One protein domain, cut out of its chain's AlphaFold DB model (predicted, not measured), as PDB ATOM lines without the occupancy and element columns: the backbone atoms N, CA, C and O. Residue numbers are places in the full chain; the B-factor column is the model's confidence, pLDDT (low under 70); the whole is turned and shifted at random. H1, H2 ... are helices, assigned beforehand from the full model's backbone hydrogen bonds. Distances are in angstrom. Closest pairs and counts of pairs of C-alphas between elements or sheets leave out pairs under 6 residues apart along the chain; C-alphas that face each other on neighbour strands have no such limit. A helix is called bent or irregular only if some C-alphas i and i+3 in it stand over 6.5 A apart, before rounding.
ATOM      1  N   THR A 170     359.871 143.926 280.924       85.56
ATOM      2  CA  THR A 170     360.439 145.269 280.953       85.56
ATOM      3  C   THR A 170     359.680 146.194 280.006       85.56
ATOM      4  O   THR A 170     358.787 145.779 279.255       85.56
ATOM      5  N   ASN A 171     360.037 147.473 280.052       82.62
ATOM      6  CA  ASN A 171     359.519 148.472 279.135       82.62
ATOM      7  C   ASN A 171     360.003 148.186 277.714       82.62
ATOM      8  O   ASN A 171     361.174 147.869 277.494       82.62
ATOM      9  N   CYS A 172     359.100 148.343 276.748       82.38
ATOM     10  CA  CYS A 172     359.447 148.190 275.345       82.38
ATOM     11  C   CYS A 172     360.535 149.192 274.951       82.38
ATOM     12  O   CYS A 172     360.406 150.389 275.216       82.38
ATOM     13  N   TRP A 173     361.586 148.709 274.290       83.06
ATOM     14  CA  TRP A 173     362.625 149.582 273.732       83.06
ATOM     15  C   TRP A 173     362.089 150.393 272.550       83.06
ATOM     16  O   TRP A 173     362.386 151.576 272.407       83.06
ATOM     17  N   GLU A 174     361.265 149.752 271.726       83.62
ATOM     18  CA  GLU A 174     360.562 150.332 270.590       83.62
ATOM     19  C   GLU A 174     359.248 149.564 270.399       83.62
ATOM     20  O   GLU A 174     359.208 148.366 270.662       83.62
ATOM     21  N   ILE A 175     358.171 150.230 269.974       81.75
ATOM     22  CA  ILE A 175     356.866 149.589 269.747       81.75
ATOM     23  C   ILE A 175     356.671 149.402 268.234       81.75
ATOM     24  O   ILE A 175     356.838 150.381 267.497       81.75
ATOM     25  N   PRO A 176     356.305 148.197 267.754       80.44
ATOM     26  CA  PRO A 176     356.071 147.958 266.335       80.44
ATOM     27  C   PRO A 176     354.918 148.814 265.812       80.44
ATOM     28  O   PRO A 176     353.888 148.994 266.466       80.44
ATOM     29  N   LEU A 177     355.072 149.329 264.591       82.56
ATOM     30  CA  LEU A 177     353.984 150.015 263.900       82.56
ATOM     31  C   LEU A 177     352.882 149.007 263.541       82.56
ATOM     32  O   LEU A 177     353.155 147.828 263.347       82.56
ATOM     33  N   ALA A 178     351.642 149.477 263.373       82.06
ATOM     34  CA  ALA A 178     350.499 148.637 262.998       82.06
ATOM     35  C   ALA A 178     350.752 147.618 261.853       82.06
ATOM     36  O   ALA A 178     350.325 146.473 262.003       82.06
ATOM     37  N   PRO A 179     351.432 147.957 260.731       83.81
ATOM     38  CA  PRO A 179     351.746 146.968 259.699       83.81
ATOM     39  C   PRO A 179     352.703 145.874 260.186       83.81
ATOM     40  O   PRO A 179     352.470 144.706 259.892       83.81
ATOM     41  N   ASP A 180     353.733 146.229 260.956       83.94
ATOM     42  CA  ASP A 180     354.690 145.262 261.496       83.94
ATOM     43  C   ASP A 180     354.009 144.390 262.555       83.94
ATOM     44  O   ASP A 180     354.087 143.170 262.490       83.94
ATOM     45  N   ALA A 181     353.233 144.988 263.462       84.88
ATOM     46  CA  ALA A 181     352.452 144.257 264.458       84.88
ATOM     47  C   ALA A 181     351.518 143.220 263.810       84.88
ATOM     48  O   ALA A 181     351.403 142.099 264.301       84.88
ATOM     49  N   LYS A 182     350.904 143.557 262.666       88.75
ATOM     50  CA  LYS A 182     350.107 142.602 261.889       88.75
ATOM     51  C   LYS A 182     350.956 141.441 261.365       88.75
ATOM     52  O   LYS A 182     350.557 140.298 261.533       88.75
ATOM     53  N   VAL A 183     352.132 141.715 260.795       89.88
ATOM     54  CA  VAL A 183     353.056 140.664 260.331       89.88
ATOM     55  C   VAL A 183     353.420 139.709 261.468       89.88
ATOM     56  O   VAL A 183     353.398 138.497 261.273       89.88
ATOM     57  N   PHE A 184     353.730 140.233 262.657       89.88
ATOM     58  CA  PHE A 184     354.068 139.404 263.815       89.88
ATOM     59  C   PHE A 184     352.865 138.598 264.333       89.88
ATOM     60  O   PHE A 184     353.059 137.455 264.737       89.88
ATOM     61  N   ASN A 185     351.639 139.132 264.269       89.38
ATOM     62  CA  ASN A 185     350.415 138.386 264.592       89.38
ATOM     63  C   ASN A 185     350.156 137.246 263.600       89.38
ATOM     64  O   ASN A 185     350.047 136.099 264.027       89.38
ATOM     65  N   ASP A 186     350.162 137.536 262.296       89.25
ATOM     66  CA  ASP A 186     349.961 136.538 261.235       89.25
ATOM     67  C   ASP A 186     351.037 135.430 261.316       89.25
ATOM     68  O   ASP A 186     350.778 134.234 261.133       89.25
ATOM     69  N   LEU A 187     352.275 135.825 261.637       89.81
ATOM     70  CA  LEU A 187     353.381 134.903 261.855       89.81
ATOM     71  C   LEU A 187     353.164 134.032 263.095       89.81
ATOM     72  O   LEU A 187     353.445 132.837 263.047       89.81
ATOM     73  N   ASN A 188     352.676 134.607 264.193       89.06
ATOM     74  CA  ASN A 188     352.439 133.872 265.428       89.06
ATOM     75  C   ASN A 188     351.298 132.859 265.289       89.06
ATOM     76  O   ASN A 188     351.432 131.736 265.761       89.06
ATOM     77  N   GLU A 189     350.225 133.218 264.579       89.19
ATOM     78  CA  GLU A 189     349.147 132.289 264.212       89.19
ATOM     79  C   GLU A 189     349.679 131.113 263.379       89.19
ATOM     80  O   GLU A 189     349.308 129.961 263.593       89.19
ATOM     81  N   SER A 190     350.625 131.382 262.474       89.50
ATOM     82  CA  SER A 190     351.279 130.346 261.663       89.50
ATOM     83  C   SER A 190     352.249 129.453 262.456       89.50
ATOM     84  O   SER A 190     352.630 128.384 261.973       89.50
ATOM     85  N   LEU A 191     352.675 129.882 263.650       87.12
ATOM     86  CA  LEU A 191     353.592 129.169 264.549       87.12
ATOM     87  C   LEU A 191     352.862 128.424 265.680       87.12
ATOM     88  O   LEU A 191     353.503 128.009 266.645       87.12
ATOM     89  N   ASP A 192     351.549 128.219 265.565       85.88
ATOM     90  CA  ASP A 192     350.788 127.434 266.534       85.88
ATOM     91  C   ASP A 192     351.310 125.986 266.614       85.88
ATOM     92  O   ASP A 192     351.394 125.263 265.615       85.88
ATOM     93  N   ALA A 193     351.628 125.530 267.830       78.00
ATOM     94  CA  ALA A 193     352.068 124.164 268.093       78.00
ATOM     95  C   ALA A 193     351.039 123.112 267.652       78.00
ATOM     96  O   ALA A 193     351.432 122.030 267.199       78.00
ATOM     97  N   ASN A 194     349.750 123.458 267.709       82.44
ATOM     98  CA  ASN A 194     348.634 122.620 267.268       82.44
ATOM     99  C   ASN A 194     348.227 122.868 265.804       82.44
ATOM    100  O   ASN A 194     347.329 122.192 265.302       82.44
ATOM    101  N   GLY A 195     348.879 123.815 265.123       81.50
ATOM    102  CA  GLY A 195     348.564 124.229 263.759       81.50
ATOM    103  C   GLY A 195     349.009 123.236 262.680       81.50
ATOM    104  O   GLY A 195     349.443 122.116 262.948       81.50
ATOM    105  N   ASP A 196     348.926 123.643 261.415       86.25
ATOM    106  CA  ASP A 196     349.371 122.814 260.289       86.25
ATOM    107  C   ASP A 196     350.908 122.826 260.124       86.25
ATOM    108  O   ASP A 196     351.565 123.861 260.232       86.25
ATOM    109  N   GLU A 197     351.503 121.675 259.793       87.06
ATOM    110  CA  GLU A 197     352.947 121.561 259.544       87.06
ATOM    111  C   GLU A 197     353.412 122.403 258.355       87.06
ATOM    112  O   GLU A 197     354.568 122.842 258.321       87.06
ATOM    113  N   THR A 198     352.558 122.597 257.345       87.31
ATOM    114  CA  THR A 198     352.926 123.409 256.179       87.31
ATOM    115  C   THR A 198     353.017 124.886 256.550       87.31
ATOM    116  O   THR A 198     354.000 125.537 256.187       87.31
ATOM    117  N   ALA A 199     352.077 125.380 257.363       87.31
ATOM    118  CA  ALA A 199     352.094 126.734 257.911       87.31
ATOM    119  C   ALA A 199     353.362 126.980 258.742       87.31
ATOM    120  O   ALA A 199     354.083 127.946 258.484       87.31
ATOM    121  N   ILE A 200     353.722 126.039 259.625       88.44
ATOM    122  CA  ILE A 200     354.957 126.111 260.421       88.44
ATOM    123  C   ILE A 200     356.192 126.165 259.506       88.44
ATOM    124  O   ILE A 200     357.072 127.003 259.692       88.44
ATOM    125  N   LYS A 201     356.277 125.315 258.471       87.25
ATOM    126  CA  LYS A 201     357.410 125.329 257.522       87.25
ATOM    127  C   LYS A 201     357.526 126.663 256.781       87.25
ATOM    128  O   LYS A 201     358.636 127.180 256.630       87.25
ATOM    129  N   HIS A 202     356.404 127.232 256.341       88.31
ATOM    130  CA  HIS A 202     356.378 128.547 255.706       88.31
ATOM    131  C   HIS A 202     356.814 129.653 256.675       88.31
ATOM    132  O   HIS A 202     357.706 130.432 256.325       88.31
ATOM    133  N   ALA A 203     356.296 129.660 257.906       89.50
ATOM    134  CA  ALA A 203     356.689 130.599 258.954       89.50
ATOM    135  C   ALA A 203     358.195 130.527 259.261       89.50
ATOM    136  O   ALA A 203     358.868 131.555 259.307       89.50
ATOM    137  N   PHE A 204     358.767 129.321 259.357       88.31
ATOM    138  CA  PHE A 204     360.208 129.128 259.546       88.31
ATOM    139  C   PHE A 204     361.032 129.678 258.376       88.31
ATOM    140  O   PHE A 204     362.071 130.308 258.581       88.31
ATOM    141  N   SER A 205     360.579 129.461 257.138       86.69
ATOM    142  CA  SER A 205     361.272 129.981 255.954       86.69
ATOM    143  C   SER A 205     361.276 131.514 255.901       86.69
ATOM    144  O   SER A 205     362.260 132.112 255.460       86.69
ATOM    145  N   TYR A 206     360.202 132.140 256.391       88.44
ATOM    146  CA  TYR A 206     360.085 133.587 256.523       88.44
ATOM    147  C   TYR A 206     360.988 134.115 257.646       88.44
ATOM    148  O   TYR A 206     361.833 134.974 257.395       88.44
ATOM    149  N   LEU A 207     360.895 133.522 258.841       86.31
ATOM    150  CA  LEU A 207     361.700 133.863 260.021       86.31
ATOM    151  C   LEU A 207     363.203 133.843 259.759       86.31
ATOM    152  O   LEU A 207     363.928 134.751 260.161       86.31
ATOM    153  N   ALA A 208     363.687 132.822 259.050       82.25
ATOM    154  CA  ALA A 208     365.107 132.691 258.740       82.25
ATOM    155  C   ALA A 208     365.665 133.895 257.955       82.25
ATOM    156  O   ALA A 208     366.872 134.151 258.014       82.25
ATOM    157  N   ARG A 209     364.803 134.613 257.223       80.50
ATOM    158  CA  ARG A 209     365.142 135.832 256.478       80.50
ATOM    159  C   ARG A 209     364.879 137.086 257.314       80.50
ATOM    160  O   ARG A 209     365.760 137.932 257.401       80.50
ATOM    161  N   SER A 210     363.727 137.154 257.981       81.00
ATOM    162  CA  SER A 210     363.224 138.376 258.616       81.00
ATOM    163  C   SER A 210     363.865 138.741 259.960       81.00
ATOM    164  O   SER A 210     363.783 139.901 260.356       81.00
ATOM    165  N   ILE A 211     364.553 137.821 260.653       82.38
ATOM    166  CA  ILE A 211     365.240 138.117 261.937       82.38
ATOM    167  C   ILE A 211     366.237 139.288 261.831       82.38
ATOM    168  O   ILE A 211     366.490 139.968 262.822       82.38
ATOM    169  N   ASN A 212     366.799 139.537 260.646       80.06
ATOM    170  CA  ASN A 212     367.722 140.654 260.422       80.06
ATOM    171  C   ASN A 212     367.032 141.931 259.914       80.06
ATOM    172  O   ASN A 212     367.657 142.988 259.917       80.06
ATOM    173  N   ASP A 213     365.779 141.828 259.468       83.38
ATOM    174  CA  ASP A 213     365.037 142.927 258.842       83.38
ATOM    175  C   ASP A 213     364.237 143.744 259.872       83.38
ATOM    176  O   ASP A 213     363.911 144.906 259.622       83.38
ATOM    177  N   TYR A 214     363.951 143.157 261.039       88.12
ATOM    178  CA  TYR A 214     363.185 143.777 262.121       88.12
ATOM    179  C   TYR A 214     364.031 144.014 263.382       88.12
ATOM    180  O   TYR A 214     364.961 143.249 263.652       88.12
ATOM    181  N   PRO A 215     363.695 145.034 264.198       89.25
ATOM    182  CA  PRO A 215     364.246 145.176 265.542       89.25
ATOM    183  C   PRO A 215     364.051 143.888 266.364       89.25
ATOM    184  O   PRO A 215     362.938 143.352 266.411       89.25
ATOM    185  N   PRO A 216     365.107 143.363 267.011       90.75
ATOM    186  CA  PRO A 216     365.043 142.084 267.714       90.75
ATOM    187  C   PRO A 216     364.062 142.086 268.895       90.75
ATOM    188  O   PRO A 216     363.510 141.042 269.238       90.75
ATOM    189  N   GLU A 217     363.800 143.245 269.499       88.94
ATOM    190  CA  GLU A 217     362.819 143.399 270.572       88.94
ATOM    191  C   GLU A 217     361.386 143.051 270.147       88.94
ATOM    192  O   GLU A 217     360.598 142.633 270.992       88.94
ATOM    193  N   PHE A 218     361.041 143.138 268.858       92.00
ATOM    194  CA  PHE A 218     359.690 142.808 268.385       92.00
ATOM    195  C   PHE A 218     359.382 141.313 268.532       92.00
ATOM    196  O   PHE A 218     358.242 140.935 268.781       92.00
ATOM    197  N   PHE A 219     360.405 140.453 268.482       93.38
ATOM    198  CA  PHE A 219     360.261 139.018 268.751       93.38
ATOM    199  C   PHE A 219     359.989 138.718 270.235       93.38
ATOM    200  O   PHE A 219     359.502 137.632 270.559       93.38
ATOM    201  N   LEU A 220     360.305 139.672 271.120       92.69
ATOM    202  CA  LEU A 220     360.174 139.594 272.577       92.69
ATOM    203  C   LEU A 220     358.938 140.331 273.116       92.69
ATOM    204  O   LEU A 220     358.719 140.347 274.325       92.69
ATOM    205  N   GLN A 221     358.146 140.956 272.250       90.69
ATOM    206  CA  GLN A 221     356.905 141.655 272.588       90.69
ATOM    207  C   GLN A 221     355.694 140.842 272.115       90.69
ATOM    208  O   GLN A 221     355.869 139.973 271.257       90.69
ATOM    209  N   PRO A 222     354.469 141.103 272.621       88.44
ATOM    210  CA  PRO A 222     353.256 140.472 272.106       88.44
ATOM    211  C   PRO A 222     353.194 140.559 270.571       88.44
ATOM    212  O   PRO A 222     353.379 141.652 270.032       88.44
ATOM    213  N   PRO A 223     352.957 139.440 269.862       89.62
ATOM    214  CA  PRO A 223     352.411 138.158 270.338       89.62
ATOM    215  C   PRO A 223     353.439 137.116 270.842       89.62
ATOM    216  O   PRO A 223     353.081 135.963 271.055       89.62
ATOM    217  N   TYR A 224     354.693 137.510 271.075       91.75
ATOM    218  CA  TYR A 224     355.793 136.685 271.598       91.75
ATOM    219  C   TYR A 224     356.205 135.530 270.684       91.75
ATOM    220  O   TYR A 224     356.256 134.371 271.097       91.75
ATOM    221  N   VAL A 225     356.606 135.855 269.452       92.75
ATOM    222  CA  VAL A 225     357.148 134.878 268.488       92.75
ATOM    223  C   VAL A 225     358.275 134.030 269.097       92.75
ATOM    224  O   VAL A 225     358.376 132.838 268.811       92.75
ATOM    225  N   PHE A 226     359.089 134.610 269.988       93.69
ATOM    226  CA  PHE A 226     360.074 133.871 270.779       93.69
ATOM    227  C   PHE A 226     359.470 132.699 271.575       93.69
ATOM    228  O   PHE A 226     359.992 131.586 271.506       93.69
ATOM    229  N   HIS A 227     358.364 132.911 272.298       91.62
ATOM    230  CA  HIS A 227     357.701 131.851 273.068       91.62
ATOM    231  C   HIS A 227     357.086 130.790 272.161       91.62
ATOM    232  O   HIS A 227     357.212 129.607 272.462       91.62
ATOM    233  N   SER A 228     356.503 131.178 271.028       91.56
ATOM    234  CA  SER A 228     355.957 130.223 270.054       91.56
ATOM    235  C   SER A 228     357.045 129.305 269.489       91.56
ATOM    236  O   SER A 228     356.849 128.097 269.365       91.56
ATOM    237  N   LEU A 229     358.247 129.839 269.238       91.88
ATOM    238  CA  LEU A 229     359.403 129.025 268.845       91.88
ATOM    239  C   LEU A 229     359.853 128.056 269.948       91.88
ATOM    240  O   LEU A 229     360.201 126.914 269.639       91.88
ATOM    241  N   LEU A 230     359.832 128.478 271.218       90.81
ATOM    242  CA  LEU A 230     360.126 127.592 272.351       90.81
ATOM    243  C   LEU A 230     359.103 126.453 272.444       90.81
ATOM    244  O   LEU A 230     359.491 125.284 272.469       90.81
ATOM    245  N   GLN A 231     357.811 126.782 272.395       89.75
ATOM    246  CA  GLN A 231     356.713 125.814 272.468       89.75
ATOM    247  C   GLN A 231     356.765 124.794 271.326       89.75
ATOM    248  O   GLN A 231     356.595 123.596 271.551       89.75
ATOM    249  N   LEU A 232     357.062 125.232 270.098       89.19
ATOM    250  CA  LEU A 232     357.223 124.330 268.956       89.19
ATOM    251  C   LEU A 232     358.380 123.345 269.137       89.19
ATOM    252  O   LEU A 232     358.290 122.189 268.709       89.19
ATOM    253  N   LEU A 233     359.474 123.789 269.760       87.44
ATOM    254  CA  LEU A 233     360.612 122.925 270.034       87.44
ATOM    255  C   LEU A 233     360.301 121.923 271.155       87.44
ATOM    256  O   LEU A 233     360.646 120.744 271.048       87.44
ATOM    257  N   GLU A 234     359.620 122.360 272.212       85.06
ATOM    258  CA  GLU A 234     359.118 121.513 273.304       85.06
ATOM    259  C   GLU A 234     358.148 120.447 272.810       85.06
ATOM    260  O   GLU A 234     358.354 119.263 273.081       85.06
ATOM    261  N   ALA A 235     357.193 120.834 271.968       85.69
ATOM    262  CA  ALA A 235     356.252 119.929 271.320       85.69
ATOM    263  C   ALA A 235     356.902 119.004 270.269       85.69
ATOM    264  O   ALA A 235     356.220 118.158 269.694       85.69
ATOM    265  N   ARG A 236     358.209 119.148 269.989       85.31
ATOM    266  CA  ARG A 236     358.958 118.411 268.947       85.31
ATOM    267  C   ARG A 236     358.359 118.573 267.541       85.31
ATOM    268  O   ARG A 236     358.509 117.706 266.683       85.31
ATOM    269  N   ARG A 237     357.701 119.710 267.302       85.56
ATOM    270  CA  ARG A 237     357.045 120.089 266.039       85.56
ATOM    271  C   ARG A 237     357.977 120.868 265.108       85.56
ATOM    272  O   ARG A 237     357.706 120.985 263.917       85.56
ATOM    273  N   ALA A 238     359.098 121.362 265.634       85.38
ATOM    274  CA  ALA A 238     360.146 122.030 264.873       85.38
ATOM    275  C   ALA A 238     361.464 121.242 264.884       85.38
ATOM    276  O   ALA A 238     361.812 120.561 265.850       85.38
ATOM    277  N   LYS A 239     362.243 121.371 263.802       85.75
ATOM    278  CA  LYS A 239     363.597 120.806 263.742       85.75
ATOM    279  C   LYS A 239     364.502 121.545 264.726       85.75
ATOM    280  O   LYS A 239     364.676 122.762 264.614       85.75
ATOM    281  N   LEU A 240     365.132 120.801 265.636       86.00
ATOM    282  CA  LEU A 240     366.042 121.345 266.650       86.00
ATOM    283  C   LEU A 240     367.161 122.183 266.022       86.00
ATOM    284  O   LEU A 240     367.393 123.313 266.433       86.00
ATOM    285  N   THR A 241     367.790 121.676 264.962       86.19
ATOM    286  CA  THR A 241     368.919 122.338 264.289       86.19
ATOM    287  C   THR A 241     368.564 123.724 263.753       86.19
ATOM    288  O   THR A 241     369.308 124.680 263.965       86.19
ATOM    289  N   THR A 242     367.419 123.836 263.080       87.44
ATOM    290  CA  THR A 242     366.926 125.082 262.485       87.44
ATOM    291  C   THR A 242     366.488 126.071 263.561       87.44
ATOM    292  O   THR A 242     366.801 127.253 263.466       87.44
ATOM    293  N   THR A 243     365.814 125.587 264.603       89.75
ATOM    294  CA  THR A 243     365.307 126.439 265.688       89.75
ATOM    295  C   THR A 243     366.451 127.023 266.521       89.75
ATOM    296  O   THR A 243     366.478 128.223 266.773       89.75
ATOM    297  N   ILE A 244     367.462 126.212 266.865       89.88
ATOM    298  CA  ILE A 244     368.670 126.686 267.564       89.88
ATOM    299  C   ILE A 244     369.423 127.727 266.728       89.88
ATOM    300  O   ILE A 244     369.918 128.711 267.270       89.88
ATOM    301  N   GLU A 245     369.478 127.560 265.405       88.31
ATOM    302  CA  GLU A 245     370.093 128.557 264.526       88.31
ATOM    303  C   GLU A 245     369.327 129.889 264.517       88.31
ATOM    304  O   GLU A 245     369.951 130.949 264.501       88.31
ATOM    305  N   MET A 246     367.992 129.857 264.585       90.62
ATOM    306  CA  MET A 246     367.180 131.071 264.737       90.62
ATOM    307  C   MET A 246     367.433 131.756 266.080       90.62
ATOM    308  O   MET A 246     367.653 132.966 266.098       90.62
ATOM    309  N   PHE A 247     367.481 131.004 267.184       93.75
ATOM    310  CA  PHE A 247     367.807 131.567 268.498       93.75
ATOM    311  C   PHE A 247     369.205 132.176 268.539       93.75
ATOM    312  O   PHE A 247     369.388 133.254 269.102       93.75
ATOM    313  N   HIS A 248     370.182 131.545 267.891       90.69
ATOM    314  CA  HIS A 248     371.530 132.090 267.783       90.69
ATOM    315  C   HIS A 248     371.549 133.415 267.003       90.69
ATOM    316  O   HIS A 248     372.110 134.400 267.478       90.69
ATOM    317  N   ARG A 249     370.857 133.491 265.855       90.56
ATOM    318  CA  ARG A 249     370.719 134.747 265.089       90.56
ATOM    319  C   ARG A 249     370.026 135.841 265.901       90.56
ATOM    320  O   ARG A 249     370.507 136.970 265.921       90.56
ATOM    321  N   LEU A 250     368.938 135.504 266.593       93.44
ATOM    322  CA  LEU A 250     368.209 136.444 267.444       93.44
ATOM    323  C   LEU A 250     369.089 136.960 268.594       93.44
ATOM    324  O   LEU A 250     369.118 138.163 268.836       93.44
ATOM    325  N   THR A 251     369.862 136.081 269.239       92.44
ATOM    326  CA  THR A 251     370.804 136.443 270.314       92.44
ATOM    327  C   THR A 251     371.834 137.465 269.825       92.44
ATOM    328  O   THR A 251     372.005 138.512 270.450       92.44
ATOM    329  N   ILE A 252     372.447 137.228 268.660       89.62
ATOM    330  CA  ILE A 252     373.402 138.164 268.042       89.62
ATOM    331  C   ILE A 252     372.729 139.506 267.712       89.62
ATOM    332  O   ILE A 252     373.314 140.571 267.931       89.62
ATOM    333  N   SER A 253     371.501 139.492 267.186       90.06
ATOM    334  CA  SER A 253     370.754 140.723 266.897       90.06
ATOM    335  C   SER A 253     370.454 141.524 268.171       90.06
ATOM    336  O   SER A 253     370.667 142.738 268.179       90.06
ATOM    337  N   ILE A 254     370.051 140.866 269.266       90.69
ATOM    338  CA  ILE A 254     369.835 141.506 270.577       90.69
ATOM    339  C   ILE A 254     371.141 142.114 271.102       90.69
ATOM    340  O   ILE A 254     371.149 143.280 271.491       90.69
ATOM    341  N   GLN A 255     372.258 141.379 271.059       88.06
ATOM    342  CA  GLN A 255     373.568 141.897 271.471       88.06
ATOM    343  C   GLN A 255     373.953 143.165 270.686       88.06
ATOM    344  O   GLN A 255     374.399 144.154 271.273       88.06
ATOM    345  N   LYS A 256     373.762 143.174 269.357       86.75
ATOM    346  CA  LYS A 256     374.020 144.355 268.509       86.75
ATOM    347  C   LYS A 256     373.120 145.529 268.885       86.75
ATOM    348  O   LYS A 256     373.604 146.658 268.984       86.75
ATOM    349  N   ARG A 257     371.830 145.270 269.117       86.19
ATOM    350  CA  ARG A 257     370.861 146.287 269.542       86.19
ATOM    351  C   ARG A 257     371.236 146.876 270.898       86.19
ATOM    352  O   ARG A 257     371.246 148.094 271.021       86.19
ATOM    353  N   LEU A 258     371.635 146.057 271.866       84.06
ATOM    354  CA  LEU A 258     372.106 146.515 273.173       84.06
ATOM    355  C   LEU A 258     373.363 147.376 273.077       84.06
ATOM    356  O   LEU A 258     373.400 148.447 273.670       84.06
ATOM    357  N   LYS A 259     374.366 146.965 272.292       82.81
ATOM    358  CA  LYS A 259     375.567 147.785 272.050       82.81
ATOM    359  C   LYS A 259     375.197 149.133 271.428       82.81
ATOM    360  O   LYS A 259     375.690 150.169 271.863       82.81
ATOM    361  N   SER A 260     374.280 149.134 270.457       80.44
ATOM    362  CA  SER A 260     373.743 150.372 269.884       80.44
ATOM    363  C   SER A 260     373.040 151.227 270.938       80.44
ATOM    364  O   SER A 260     373.274 152.429 270.964       80.44
ATOM    365  N   LEU A 261     372.208 150.628 271.795       74.81
ATOM    366  CA  LEU A 261     371.490 151.326 272.861       74.81
ATOM    367  C   LEU A 261     372.437 151.888 273.923       74.81
ATOM    368  O   LEU A 261     372.197 152.977 274.418       74.81
ATOM    369  N   GLN A 262     373.526 151.196 274.259       70.38
ATOM    370  CA  GLN A 262     374.539 151.687 275.196       70.38
ATOM    371  C   GLN A 262     375.288 152.895 274.633       70.38
ATOM    372  O   GLN A 262     375.458 153.890 275.334       70.38
ATOM    373  N   LEU A 263     375.662 152.858 273.352       63.22
ATOM    374  CA  LEU A 263     376.284 153.998 272.673       63.22
ATOM    375  C   LEU A 263     375.331 155.198 272.562       63.22
ATOM    376  O   LEU A 263     375.775 156.343 272.588       63.22
ATOM    377  N   THR A 264     374.023 154.947 272.485       58.09
ATOM    378  CA  THR A 264     372.991 155.990 272.475       58.09
ATOM    379  C   THR A 264     372.399 156.283 273.858       58.09
ATOM    380  O   THR A 264     371.565 157.178 273.963       58.09
ATOM    381  N   SER A 265     372.835 155.607 274.931       46.25
ATOM    382  CA  SER A 265     372.239 155.706 276.280       46.25
ATOM    383  C   SER A 265     372.501 157.038 276.986       46.25
ATOM    384  O   SER A 265     371.779 157.396 277.913       46.25
ATOM    385  N   ILE A 266     373.437 157.841 276.470       40.75
ATOM    386  CA  ILE A 266     373.592 159.265 276.818       40.75
ATOM    387  C   ILE A 266     372.342 160.080 276.379       40.75
ATOM    388  O   ILE A 266     372.125 161.194 276.844       40.75
ATOM    389  N   CYS A 282     354.645 146.664 281.373       71.25
ATOM    390  CA  CYS A 282     355.842 145.849 281.192       71.25
ATOM    391  C   CYS A 282     355.438 144.611 280.378       71.25
ATOM    392  O   CYS A 282     354.867 143.673 280.930       71.25
ATOM    393  N   VAL A 283     355.647 144.642 279.060       82.75
ATOM    394  CA  VAL A 283     355.236 143.565 278.140       82.75
ATOM    395  C   VAL A 283     356.376 143.050 277.285       82.75
ATOM    396  O   VAL A 283     356.224 142.007 276.675       82.75
ATOM    397  N   GLN A 284     357.522 143.725 277.210       89.88
ATOM    398  CA  GLN A 284     358.671 143.155 276.512       89.88
ATOM    399  C   GLN A 284     359.366 142.156 277.435       89.88
ATOM    400  O   GLN A 284     359.633 142.487 278.585       89.88
ATOM    401  N   ILE A 285     359.698 140.959 276.957       90.56
ATOM    402  CA  ILE A 285     360.523 140.014 277.723       90.56
ATOM    403  C   ILE A 285     361.882 140.666 277.999       90.56
ATOM    404  O   ILE A 285     362.524 141.208 277.094       90.56
ATOM    405  N   SER A 286     362.318 140.640 279.257       90.50
ATOM    406  CA  SER A 286     363.605 141.203 279.651       90.50
ATOM    407  C   SER A 286     364.768 140.377 279.086       90.50
ATOM    408  O   SER A 286     364.649 139.176 278.842       90.50
ATOM    409  N   VAL A 287     365.925 141.012 278.871       91.31
ATOM    410  CA  VAL A 287     367.136 140.303 278.415       91.31
ATOM    411  C   VAL A 287     367.538 139.183 279.391       91.31
ATOM    412  O   VAL A 287     367.794 138.079 278.913       91.31
ATOM    413  N   PRO A 288     367.519 139.388 280.727       90.38
ATOM    414  CA  PRO A 288     367.747 138.308 281.686       90.38
ATOM    415  C   PRO A 288     366.771 137.134 281.533       90.38
ATOM    416  O   PRO A 288     367.192 135.980 281.547       90.38
ATOM    417  N   ALA A 289     365.475 137.403 281.334       90.75
ATOM    418  CA  ALA A 289     364.472 136.364 281.094       90.75
ATOM    419  C   ALA A 289     364.729 135.587 279.793       90.75
ATOM    420  O   ALA A 289     364.695 134.358 279.790       90.75
ATOM    421  N   PHE A 290     365.061 136.288 278.707       94.00
ATOM    422  CA  PHE A 290     365.440 135.674 277.433       94.00
ATOM    423  C   PHE A 290     366.670 134.761 277.569       94.00
ATOM    424  O   PHE A 290     366.654 133.626 277.091       94.00
ATOM    425  N   VAL A 291     367.722 135.241 278.246       93.62
ATOM    426  CA  VAL A 291     368.948 134.471 278.507       93.62
ATOM    427  C   VAL A 291     368.639 133.233 279.338       93.62
ATOM    428  O   VAL A 291     369.059 132.134 278.979       93.62
ATOM    429  N   HIS A 292     367.876 133.399 280.416       93.12
ATOM    430  CA  HIS A 292     367.471 132.307 281.287       93.12
ATOM    431  C   HIS A 292     366.719 131.209 280.524       93.12
ATOM    432  O   HIS A 292     367.147 130.054 280.545       93.12
ATOM    433  N   ASP A 293     365.654 131.562 279.803       92.75
ATOM    434  CA  ASP A 293     364.792 130.586 279.130       92.75
ATOM    435  C   ASP A 293     365.565 129.802 278.052       92.75
ATOM    436  O   ASP A 293     365.421 128.581 277.936       92.75
ATOM    437  N   LEU A 294     366.463 130.465 277.307       94.81
ATOM    438  CA  LEU A 294     367.311 129.788 276.323       94.81
ATOM    439  C   LEU A 294     368.425 128.940 276.943       94.81
ATOM    440  O   LEU A 294     368.722 127.869 276.408       94.81
ATOM    441  N   CYS A 295     369.026 129.371 278.056       94.38
ATOM    442  CA  CYS A 295     369.990 128.553 278.793       94.38
ATOM    443  C   CYS A 295     369.335 127.256 279.275       94.38
ATOM    444  O   CYS A 295     369.863 126.170 279.028       94.38
ATOM    445  N   MET A 296     368.154 127.356 279.887       92.56
ATOM    446  CA  MET A 296     367.392 126.205 280.375       92.56
ATOM    447  C   MET A 296     367.016 125.245 279.242       92.56
ATOM    448  O   MET A 296     367.240 124.035 279.349       92.56
ATOM    449  N   LEU A 297     366.531 125.779 278.118       91.38
ATOM    450  CA  LEU A 297     366.236 124.987 276.928       91.38
ATOM    451  C   LEU A 297     367.489 124.279 276.396       91.38
ATOM    452  O   LEU A 297     367.460 123.074 276.147       91.38
ATOM    453  N   GLY A 298     368.593 125.010 276.225       91.31
ATOM    454  CA  GLY A 298     369.853 124.473 275.714       91.31
ATOM    455  C   GLY A 298     370.395 123.343 276.589       91.31
ATOM    456  O   GLY A 298     370.724 122.272 276.077       91.31
ATOM    457  N   ILE A 299     370.406 123.540 277.910       91.94
ATOM    458  CA  ILE A 299     370.835 122.523 278.879       91.94
ATOM    459  C   ILE A 299     369.932 121.289 278.800       91.94
ATOM    460  O   ILE A 299     370.438 120.172 278.692       91.94
ATOM    461  N   SER A 300     368.607 121.472 278.772       89.25
ATOM    462  CA  SER A 300     367.661 120.358 278.641       89.25
ATOM    463  C   SER A 300     367.899 119.554 277.360       89.25
ATOM    464  O   SER A 300     367.885 118.326 277.396       89.25
ATOM    465  N   ARG A 301     368.163 120.214 276.225       88.06
ATOM    466  CA  ARG A 301     368.423 119.526 274.948       88.06
ATOM    467  C   ARG A 301     369.763 118.813 274.907       88.06
ATOM    468  O   ARG A 301     369.860 117.761 274.282       88.06
ATOM    469  N   LEU A 302     370.775 119.330 275.597       88.94
ATOM    470  CA  LEU A 302     372.055 118.641 275.746       88.94
ATOM    471  C   LEU A 302     371.940 117.383 276.617       88.94
ATOM    472  O   LEU A 302     372.616 116.400 276.320       88.94
ATOM    473  N   LYS A 303     371.064 117.376 277.632       85.62
ATOM    474  CA  LYS A 303     370.758 116.166 278.421       85.62
ATOM    475  C   LYS A 303     370.076 115.081 277.580       85.62
ATOM    476  O   LYS A 303     370.327 113.902 277.792       85.62
ATOM    477  N   GLU A 304     369.236 115.467 276.617       81.50
ATOM    478  CA  GLU A 304     368.559 114.535 275.697       81.50
ATOM    479  C   GLU A 304     369.462 114.027 274.553       81.50
ATOM    480  O   GLU A 304     369.140 113.025 273.910       81.50
ATOM    481  N   ALA A 305     370.568 114.716 274.253       69.25
ATOM    482  CA  ALA A 305     371.430 114.387 273.122       69.25
ATOM    483  C   ALA A 305     372.228 113.094 273.389       69.25
ATOM    484  O   ALA A 305     373.154 113.079 274.200       69.25
ATOM    485  N   SER A 306     371.890 112.018 272.666       59.19
ATOM    486  CA  SER A 306     372.576 110.721 272.749       59.19
ATOM    487  C   SER A 306     374.076 110.814 272.401       59.19
ATOM    488  O   SER A 306     374.552 111.787 271.798       59.19
ATOM    489  N   ASP A 307     374.843 109.791 272.791       57.28
ATOM    490  CA  ASP A 307     376.303 109.788 272.656       57.28
ATOM    491  C   ASP A 307     376.795 109.832 271.194       57.28
ATOM    492  O   ASP A 307     377.825 110.462 270.950       57.28
ATOM    493  N   ASP A 308     376.037 109.298 270.223       50.47
ATOM    494  CA  ASP A 308     376.530 109.081 268.849       50.47
ATOM    495  C   ASP A 308     375.782 109.815 267.717       50.47
ATOM    496  O   ASP A 308     376.326 109.897 266.616       50.47
ATOM    497  N   SER A 309     374.580 110.381 267.914       51.19
ATOM    498  CA  SER A 309     373.770 110.796 266.749       51.19
ATOM    499  C   SER A 309     373.738 112.285 266.392       51.19
ATOM    500  O   SER A 309     373.207 112.585 265.329       51.19
ATOM    501  N   ASP A 310     374.288 113.227 267.177       67.94
ATOM    502  CA  ASP A 310     374.307 114.630 266.707       67.94
ATOM    503  C   ASP A 310     375.342 115.565 267.377       67.94
ATOM    504  O   ASP A 310     375.030 116.545 268.066       67.94
ATOM    505  N   VAL A 311     376.631 115.280 267.149       75.88
ATOM    506  CA  VAL A 311     377.751 116.163 267.552       75.88
ATOM    507  C   VAL A 311     377.558 117.589 267.017       75.88
ATOM    508  O   VAL A 311     377.833 118.558 267.722       75.88
ATOM    509  N   GLN A 312     377.027 117.740 265.800       80.75
ATOM    510  CA  GLN A 312     376.785 119.052 265.194       80.75
ATOM    511  C   GLN A 312     375.745 119.871 265.962       80.75
ATOM    512  O   GLN A 312     375.920 121.074 266.146       80.75
ATOM    513  N   VAL A 313     374.677 119.230 266.434       83.94
ATOM    514  CA  VAL A 313     373.622 119.910 267.194       83.94
ATOM    515  C   VAL A 313     374.099 120.270 268.583       83.94
ATOM    516  O   VAL A 313     373.882 121.398 269.015       83.94
ATOM    517  N   SER A 314     374.829 119.363 269.235       87.06
ATOM    518  CA  SER A 314     375.468 119.651 270.523       87.06
ATOM    519  C   SER A 314     376.378 120.878 270.409       87.06
ATOM    520  O   SER A 314     376.263 121.802 271.206       87.06
ATOM    521  N   ASN A 315     377.206 120.952 269.360       86.50
ATOM    522  CA  ASN A 315     378.081 122.101 269.107       86.50
ATOM    523  C   ASN A 315     377.301 123.399 268.861       86.50
ATOM    524  O   ASN A 315     377.668 124.440 269.396       86.50
ATOM    525  N   LYS A 316     376.207 123.353 268.088       88.88
ATOM    526  CA  LYS A 316     375.335 124.524 267.887       88.88
ATOM    527  C   LYS A 316     374.727 125.009 269.206       88.88
ATOM    528  O   LYS A 316     374.668 126.214 269.426       88.88
ATOM    529  N   ILE A 317     374.309 124.092 270.082       91.94
ATOM    530  CA  ILE A 317     373.768 124.446 271.398       91.94
ATOM    531  C   ILE A 317     374.869 125.017 272.303       91.94
ATOM    532  O   ILE A 317     374.644 126.038 272.939       91.94
ATOM    533  N   PHE A 318     376.070 124.432 272.324       91.62
ATOM    534  CA  PHE A 318     377.195 124.984 273.088       91.62
ATOM    535  C   PHE A 318     377.586 126.392 272.625       91.62
ATOM    536  O   PHE A 318     377.802 127.264 273.463       91.62
ATOM    537  N   ASN A 319     377.608 126.644 271.313       90.19
ATOM    538  CA  ASN A 319     377.847 127.984 270.774       90.19
ATOM    539  C   ASN A 319     376.749 128.966 271.201       90.19
ATOM    540  O   ASN A 319     377.052 130.091 271.581       90.19
ATOM    541  N   LEU A 320     375.480 128.543 271.180       93.12
ATOM    542  CA  LEU A 320     374.380 129.360 271.692       93.12
ATOM    543  C   LEU A 320     374.578 129.685 273.180       93.12
ATOM    544  O   LEU A 320     374.483 130.850 273.546       93.12
ATOM    545  N   LEU A 321     374.903 128.698 274.021       94.00
ATOM    546  CA  LEU A 321     375.171 128.927 275.446       94.00
ATOM    547  C   LEU A 321     376.317 129.924 275.657       94.00
ATOM    548  O   LEU A 321     376.191 130.809 276.496       94.00
ATOM    549  N   HIS A 322     377.396 129.835 274.876       90.19
ATOM    550  CA  HIS A 322     378.504 130.790 274.952       90.19
ATOM    551  C   HIS A 322     378.051 132.233 274.665       90.19
ATOM    552  O   HIS A 322     378.337 133.134 275.450       90.19
ATOM    553  N   GLU A 323     377.284 132.452 273.594       90.56
ATOM    554  CA  GLU A 323     376.735 133.778 273.257       90.56
ATOM    555  C   GLU A 323     375.772 134.321 274.323       90.56
ATOM    556  O   GLU A 323     375.719 135.527 274.586       90.56
ATOM    557  N   LEU A 324     374.999 133.435 274.956       93.06
ATOM    558  CA  LEU A 324     374.082 133.802 276.036       93.06
ATOM    559  C   LEU A 324     374.831 134.223 277.302       93.06
ATOM    560  O   LEU A 324     374.384 135.144 277.983       93.06
ATOM    561  N   LEU A 325     375.982 133.608 277.598       89.38
ATOM    562  CA  LEU A 325     376.849 134.039 278.696       89.38
ATOM    563  C   LEU A 325     377.402 135.449 278.463       89.38
ATOM    564  O   LEU A 325     377.383 136.267 279.382       89.38
ATOM    565  N   GLU A 326     377.836 135.769 277.240       86.12
ATOM    566  CA  GLU A 326     378.264 137.133 276.896       86.12
ATOM    567  C   GLU A 326     377.127 138.146 277.072       86.12
ATOM    568  O   GLU A 326     377.330 139.243 277.594       86.12
ATOM    569  N   LEU A 327     375.906 137.767 276.688       86.06
ATOM    570  CA  LEU A 327     374.724 138.606 276.861       86.06
ATOM    571  C   LEU A 327     374.368 138.805 278.347       86.06
ATOM    572  O   LEU A 327     374.065 139.927 278.753       86.06
ATOM    573  N   GLY A 328     374.466 137.751 279.163       82.50
ATOM    574  CA  GLY A 328     374.258 137.803 280.615       82.50
ATOM    575  C   GLY A 328     375.323 138.610 281.369       82.50
ATOM    576  O   GLY A 328     375.033 139.174 282.418       82.50
ATOM    577  N   GLN A 329     376.536 138.741 280.823       82.19
ATOM    578  CA  GLN A 329     377.540 139.664 281.364       82.19
ATOM    579  C   GLN A 329     377.145 141.132 281.136       82.19
ATOM    580  O   GLN A 329     377.417 141.990 281.973       82.19
ATOM    581  N   MET A 330     376.506 141.435 280.002       78.56
ATOM    582  CA  MET A 330     376.092 142.800 279.659       78.56
ATOM    583  C   MET A 330     374.853 143.253 280.434       78.56
ATOM    584  O   MET A 330     374.674 144.456 280.625       78.56
ATOM    585  N   HIS A 331     373.971 142.325 280.813       79.44
ATOM    586  CA  HIS A 331     372.769 142.561 281.618       79.44
ATOM    587  C   HIS A 331     372.674 141.468 282.691       79.44
ATOM    588  O   HIS A 331     372.327 140.336 282.342       79.44
ATOM    589  N   PRO A 332     372.980 141.786 283.964       80.31
ATOM    590  CA  PRO A 332     373.090 140.783 285.013       80.31
ATOM    591  C   PRO A 332     371.771 140.037 285.218       80.31
ATOM    592  O   PRO A 332     370.684 140.608 285.125       80.31
ATOM    593  N   LEU A 333     371.897 138.739 285.480       85.75
ATOM    594  CA  LEU A 333     370.785 137.844 285.777       85.75
ATOM    595  C   LEU A 333     370.323 138.023 287.225       85.75
ATOM    596  O   LEU A 333     371.115 138.372 288.098       85.75
ATOM    597  N   GLU A 334     369.057 137.713 287.487       85.50
ATOM    598  CA  GLU A 334     368.516 137.684 288.847       85.50
ATOM    599  C   GLU A 334     369.082 136.494 289.641       85.50
ATOM    600  O   GLU A 334     369.329 135.420 289.084       85.50
ATOM    601  N   ASP A 335     369.194 136.621 290.965       82.56
ATOM    602  CA  ASP A 335     369.775 135.575 291.827       82.56
ATOM    603  C   ASP A 335     369.072 134.214 291.699       82.56
ATOM    604  O   ASP A 335     369.701 133.157 291.815       82.56
ATOM    605  N   PHE A 336     367.755 134.196 291.467       83.38
ATOM    606  CA  PHE A 336     367.033 132.940 291.243       83.38
ATOM    607  C   PHE A 336     367.418 132.292 289.901       83.38
ATOM    608  O   PHE A 336     367.621 131.080 289.857       83.38
ATOM    609  N   GLN A 337     367.585 133.092 288.840       86.94
ATOM    610  CA  GLN A 337     368.000 132.621 287.516       86.94
ATOM    611  C   GLN A 337     369.431 132.098 287.573       86.94
ATOM    612  O   GLN A 337     369.727 131.043 287.016       86.94
ATOM    613  N   ILE A 338     370.304 132.805 288.300       87.94
ATOM    614  CA  ILE A 338     371.686 132.385 288.523       87.94
ATOM    615  C   ILE A 338     371.724 131.017 289.199       87.94
ATOM    616  O   ILE A 338     372.392 130.107 288.707       87.94
ATOM    617  N   ARG A 339     370.978 130.851 290.300       85.25
ATOM    618  CA  ARG A 339     370.896 129.577 291.026       85.25
ATOM    619  C   ARG A 339     370.388 128.448 290.137       85.25
ATOM    620  O   ARG A 339     371.015 127.393 290.093       85.25
ATOM    621  N   GLN A 340     369.318 128.681 289.384       87.31
ATOM    622  CA  GLN A 340     368.723 127.659 288.527       87.31
ATOM    623  C   GLN A 340     369.665 127.230 287.392       87.31
ATOM    624  O   GLN A 340     369.899 126.035 287.210       87.31
ATOM    625  N   ILE A 341     370.278 128.181 286.679       90.94
ATOM    626  CA  ILE A 341     371.246 127.875 285.614       90.94
ATOM    627  C   ILE A 341     372.470 127.155 286.191       90.94
ATOM    628  O   ILE A 341     372.924 126.163 285.619       90.94
ATOM    629  N   ARG A 342     372.990 127.606 287.341       90.62
ATOM    630  CA  ARG A 342     374.121 126.968 288.034       90.62
ATOM    631  C   ARG A 342     373.819 125.514 288.384       90.62
ATOM    632  O   ARG A 342     374.639 124.635 288.117       90.62
ATOM    633  N   TYR A 343     372.652 125.273 288.974       87.12
ATOM    634  CA  TYR A 343     372.187 123.945 289.351       87.12
ATOM    635  C   TYR A 343     372.104 123.020 288.129       87.12
ATOM    636  O   TYR A 343     372.690 121.932 288.111       87.12
ATOM    637  N   GLU A 344     371.458 123.487 287.061       89.81
ATOM    638  CA  GLU A 344     371.267 122.717 285.833       89.81
ATOM    639  C   GLU A 344     372.575 122.439 285.084       89.81
ATOM    640  O   GLU A 344     372.777 121.318 284.604       89.81
ATOM    641  N   LEU A 345     373.492 123.413 285.026       92.44
ATOM    642  CA  LEU A 345     374.837 123.229 284.475       92.44
ATOM    643  C   LEU A 345     375.655 122.236 285.304       92.44
ATOM    644  O   LEU A 345     376.330 121.387 284.729       92.44
ATOM    645  N   GLY A 346     375.571 122.286 286.636       89.50
ATOM    646  CA  GLY A 346     376.205 121.295 287.509       89.50
ATOM    647  C   GLY A 346     375.735 119.875 287.195       89.50
ATOM    648  O   GLY A 346     376.548 118.963 287.029       89.50
ATOM    649  N   TYR A 347     374.425 119.696 287.016       88.56
ATOM    650  CA  TYR A 347     373.853 118.404 286.640       88.56
ATOM    651  C   TYR A 347     374.273 117.960 285.230       88.56
ATOM    652  O   TYR A 347     374.550 116.782 285.004       88.56
ATOM    653  N   LEU A 348     374.344 118.888 284.272       90.00
ATOM    654  CA  LEU A 348     374.812 118.602 282.916       90.00
ATOM    655  C   LEU A 348     376.290 118.177 282.898       90.00
ATOM    656  O   LEU A 348     376.650 117.226 282.203       90.00
ATOM    657  N   THR A 349     377.135 118.837 283.693       89.44
ATOM    658  CA  THR A 349     378.549 118.472 283.865       89.44
ATOM    659  C   THR A 349     378.677 117.055 284.410       89.44
ATOM    660  O   THR A 349     379.371 116.233 283.808       89.44
ATOM    661  N   LYS A 350     377.934 116.735 285.479       83.81
ATOM    662  CA  LYS A 350     377.858 115.383 286.051       83.81
ATOM    663  C   LYS A 350     377.430 114.352 285.008       83.81
ATOM    664  O   LYS A 350     378.075 113.316 284.870       83.81
ATOM    665  N   HIS A 351     376.384 114.653 284.237       85.69
ATOM    666  CA  HIS A 351     375.886 113.786 283.171       85.69
ATOM    667  C   HIS A 351     376.971 113.468 282.128       85.69
ATOM    668  O   HIS A 351     377.231 112.298 281.838       85.69
ATOM    669  N   PHE A 352     377.663 114.480 281.594       85.12
ATOM    670  CA  PHE A 352     378.709 114.241 280.596       85.12
ATOM    671  C   PHE A 352     379.978 113.616 281.173       85.12
ATOM    672  O   PHE A 352     380.623 112.836 280.472       85.12
ATOM    673  N   ARG A 353     380.320 113.883 282.440       84.31
ATOM    674  CA  ARG A 353     381.396 113.163 283.130       84.31
ATOM    675  C   ARG A 353     381.081 111.671 283.208       84.31
ATOM    676  O   ARG A 353     381.904 110.859 282.803       84.31
ATOM    677  N   GLN A 354     379.880 111.312 283.662       81.12
ATOM    678  CA  GLN A 354     379.441 109.916 283.776       81.12
ATOM    679  C   GLN A 354     379.354 109.216 282.409       81.12
ATOM    680  O   GLN A 354     379.743 108.049 282.287       81.12
ATOM    681  N   SER A 355     378.899 109.921 281.365       78.31
ATOM    682  CA  SER A 355     378.936 109.410 279.985       78.31
ATOM    683  C   SER A 355     380.377 109.169 279.520       78.31
ATOM    684  O   SER A 355     380.686 108.099 278.991       78.31
ATOM    685  N   TRP A 356     381.294 110.105 279.778       78.38
ATOM    686  CA  TRP A 356     382.711 109.928 279.461       78.38
ATOM    687  C   TRP A 356     383.347 108.761 280.229       78.38
ATOM    688  O   TRP A 356     384.068 107.968 279.629       78.38
ATOM    689  N   GLU A 357     383.048 108.590 281.515       71.56
ATOM    690  CA  GLU A 357     383.537 107.462 282.320       71.56
ATOM    691  C   GLU A 357     383.041 106.113 281.782       71.56
ATOM    692  O   GLU A 357     383.805 105.145 281.706       71.56
ATOM    693  N   SER A 358     381.781 106.063 281.343       73.56
ATOM    694  CA  SER A 358     381.164 104.872 280.746       73.56
ATOM    695  C   SER A 358     381.710 104.576 279.342       73.56
ATOM    696  O   SER A 358     381.874 103.413 278.965       73.56
ATOM    697  N   HIS A 359     382.066 105.619 278.587       70.12
ATOM    698  CA  HIS A 359     382.537 105.557 277.203       70.12
ATOM    699  C   HIS A 359     383.927 106.191 277.038       70.12
ATOM    700  O   HIS A 359     384.146 107.012 276.148       70.12
ATOM    701  N   SER A 360     384.898 105.784 277.862       65.75
ATOM    702  CA  SER A 360     386.227 106.428 277.958       65.75
ATOM    703  C   SER A 360     387.063 106.433 276.671       65.75
ATOM    704  O   SER A 360     388.030 107.186 276.561       65.75
ATOM    705  N   LYS A 361     386.691 105.618 275.677       67.00
ATOM    706  CA  LYS A 361     387.312 105.592 274.342       67.00
ATOM    707  C   LYS A 361     386.728 106.628 273.373       67.00
ATOM    708  O   LYS A 361     387.334 106.877 272.336       67.00
ATOM    709  N   SER A 362     385.568 107.209 273.681       70.69
ATOM    710  CA  SER A 362     384.926 108.213 272.834       70.69
ATOM    711  C   SER A 362     385.524 109.593 273.096       70.69
ATOM    712  O   SER A 362     385.404 110.167 274.177       70.69
ATOM    713  N   PHE A 363     386.167 110.156 272.075       75.75
ATOM    714  CA  PHE A 363     386.667 111.530 272.128       75.75
ATOM    715  C   PHE A 363     385.523 112.553 272.249       75.75
ATOM    716  O   PHE A 363     385.684 113.611 272.862       75.75
ATOM    717  N   ALA A 364     384.350 112.232 271.696       78.38
ATOM    718  CA  ALA A 364     383.192 113.116 271.704       78.38
ATOM    719  C   ALA A 364     382.631 113.320 273.120       78.38
ATOM    720  O   ALA A 364     382.358 114.457 273.500       78.38
TER     721      ALA A 364
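Overview. This is residues 170 to 266 and 282 to 364 of the 602 residues of the protein "AAEL011631-PA" of Aedes aegypti (UniProt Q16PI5). Helices running roughly side by side make a flat up-and-down bundle: H5, H6 and H7 form a triangle, H8 packs on H6, and H4 with the hairpin of H1 and H2 lies on the other side. Each helix of the bundle H1, H2, H4, H5, H6 and H7 runs against the one before, and short H3 packs on H5. The printed part has 180 residues with eight named helices, H1 to H8, and no named strand; its class is all helix. It is compact, with a radius of gyration of the C-alphas of 17.4 A and spans of 57, 44 and 24 A.

Arrangement. H5, residues 240 to 266, touches H7, residues 311 to 330, at a shallow tilt of 18 degrees; the closest C-alphas, of His 248 and Leu 320, are 5.6 A apart. H7 forms a hairpin with H6, residues 287 to 304; the closest C-alphas, of Val 291 and Leu 324, are 5.7 A apart. H6 touches H8, residues 335 to 358, the closest C-alphas being those of His 292 and Gln 337, 6.3 A. H4, residues 225 to 234, forms a hairpin with H5 but they only just touch, with 3 pairs of C-alphas within 8 A, the closest those of Leu 233 and Leu 240, 6.6 A. H3, residues 216 to 220, touches residues 250 to 257 of H5 alone, closest at the C-alphas of Pro 216 and Ile 254, 5.6 A. H1, residues 178 to 190, touches H4 with residues 184 to 188 alone, closest at the C-alphas of Asn 188 and Val 225, 5.7 A. H1 forms a hairpin with H2, residues 197 to 210, at a steep tilt of 39 degrees, closest at the C-alphas of Ser 190 and Ala 199, 5.3 A. Every O i to N i+4 pair is within hydrogen-bond range in H1, H4, H6, H7 and H8; H2 has 9 of 10, H5 22 of 23, and H3 0 of 1 but 2 of 2 O i to N i+3 pairs.

Along the chain. H5 is 40.0 A long, H8 34.6 A and H7 29.3 A. H5 is irregular: C-alphas 263 and 266 are 7.2 A apart. H1 begins at C-alpha 178 (350.499, 148.637, 262.998), and H8 ends at C-alpha 358 (381.164, 104.872, 280.746).

Size, cuts and confidence. The two C-alphas farthest apart, of Ala 178 and Lys 361, are 57.8 A apart. Residues 267 to 281 are not printed, and C-alphas 266 and 282 are 22.7 A apart across this cut. Of the links that are printed whole, none is long. Residues 263 to 266, 305 to 310 and 360 to 361 have pLDDT under 70.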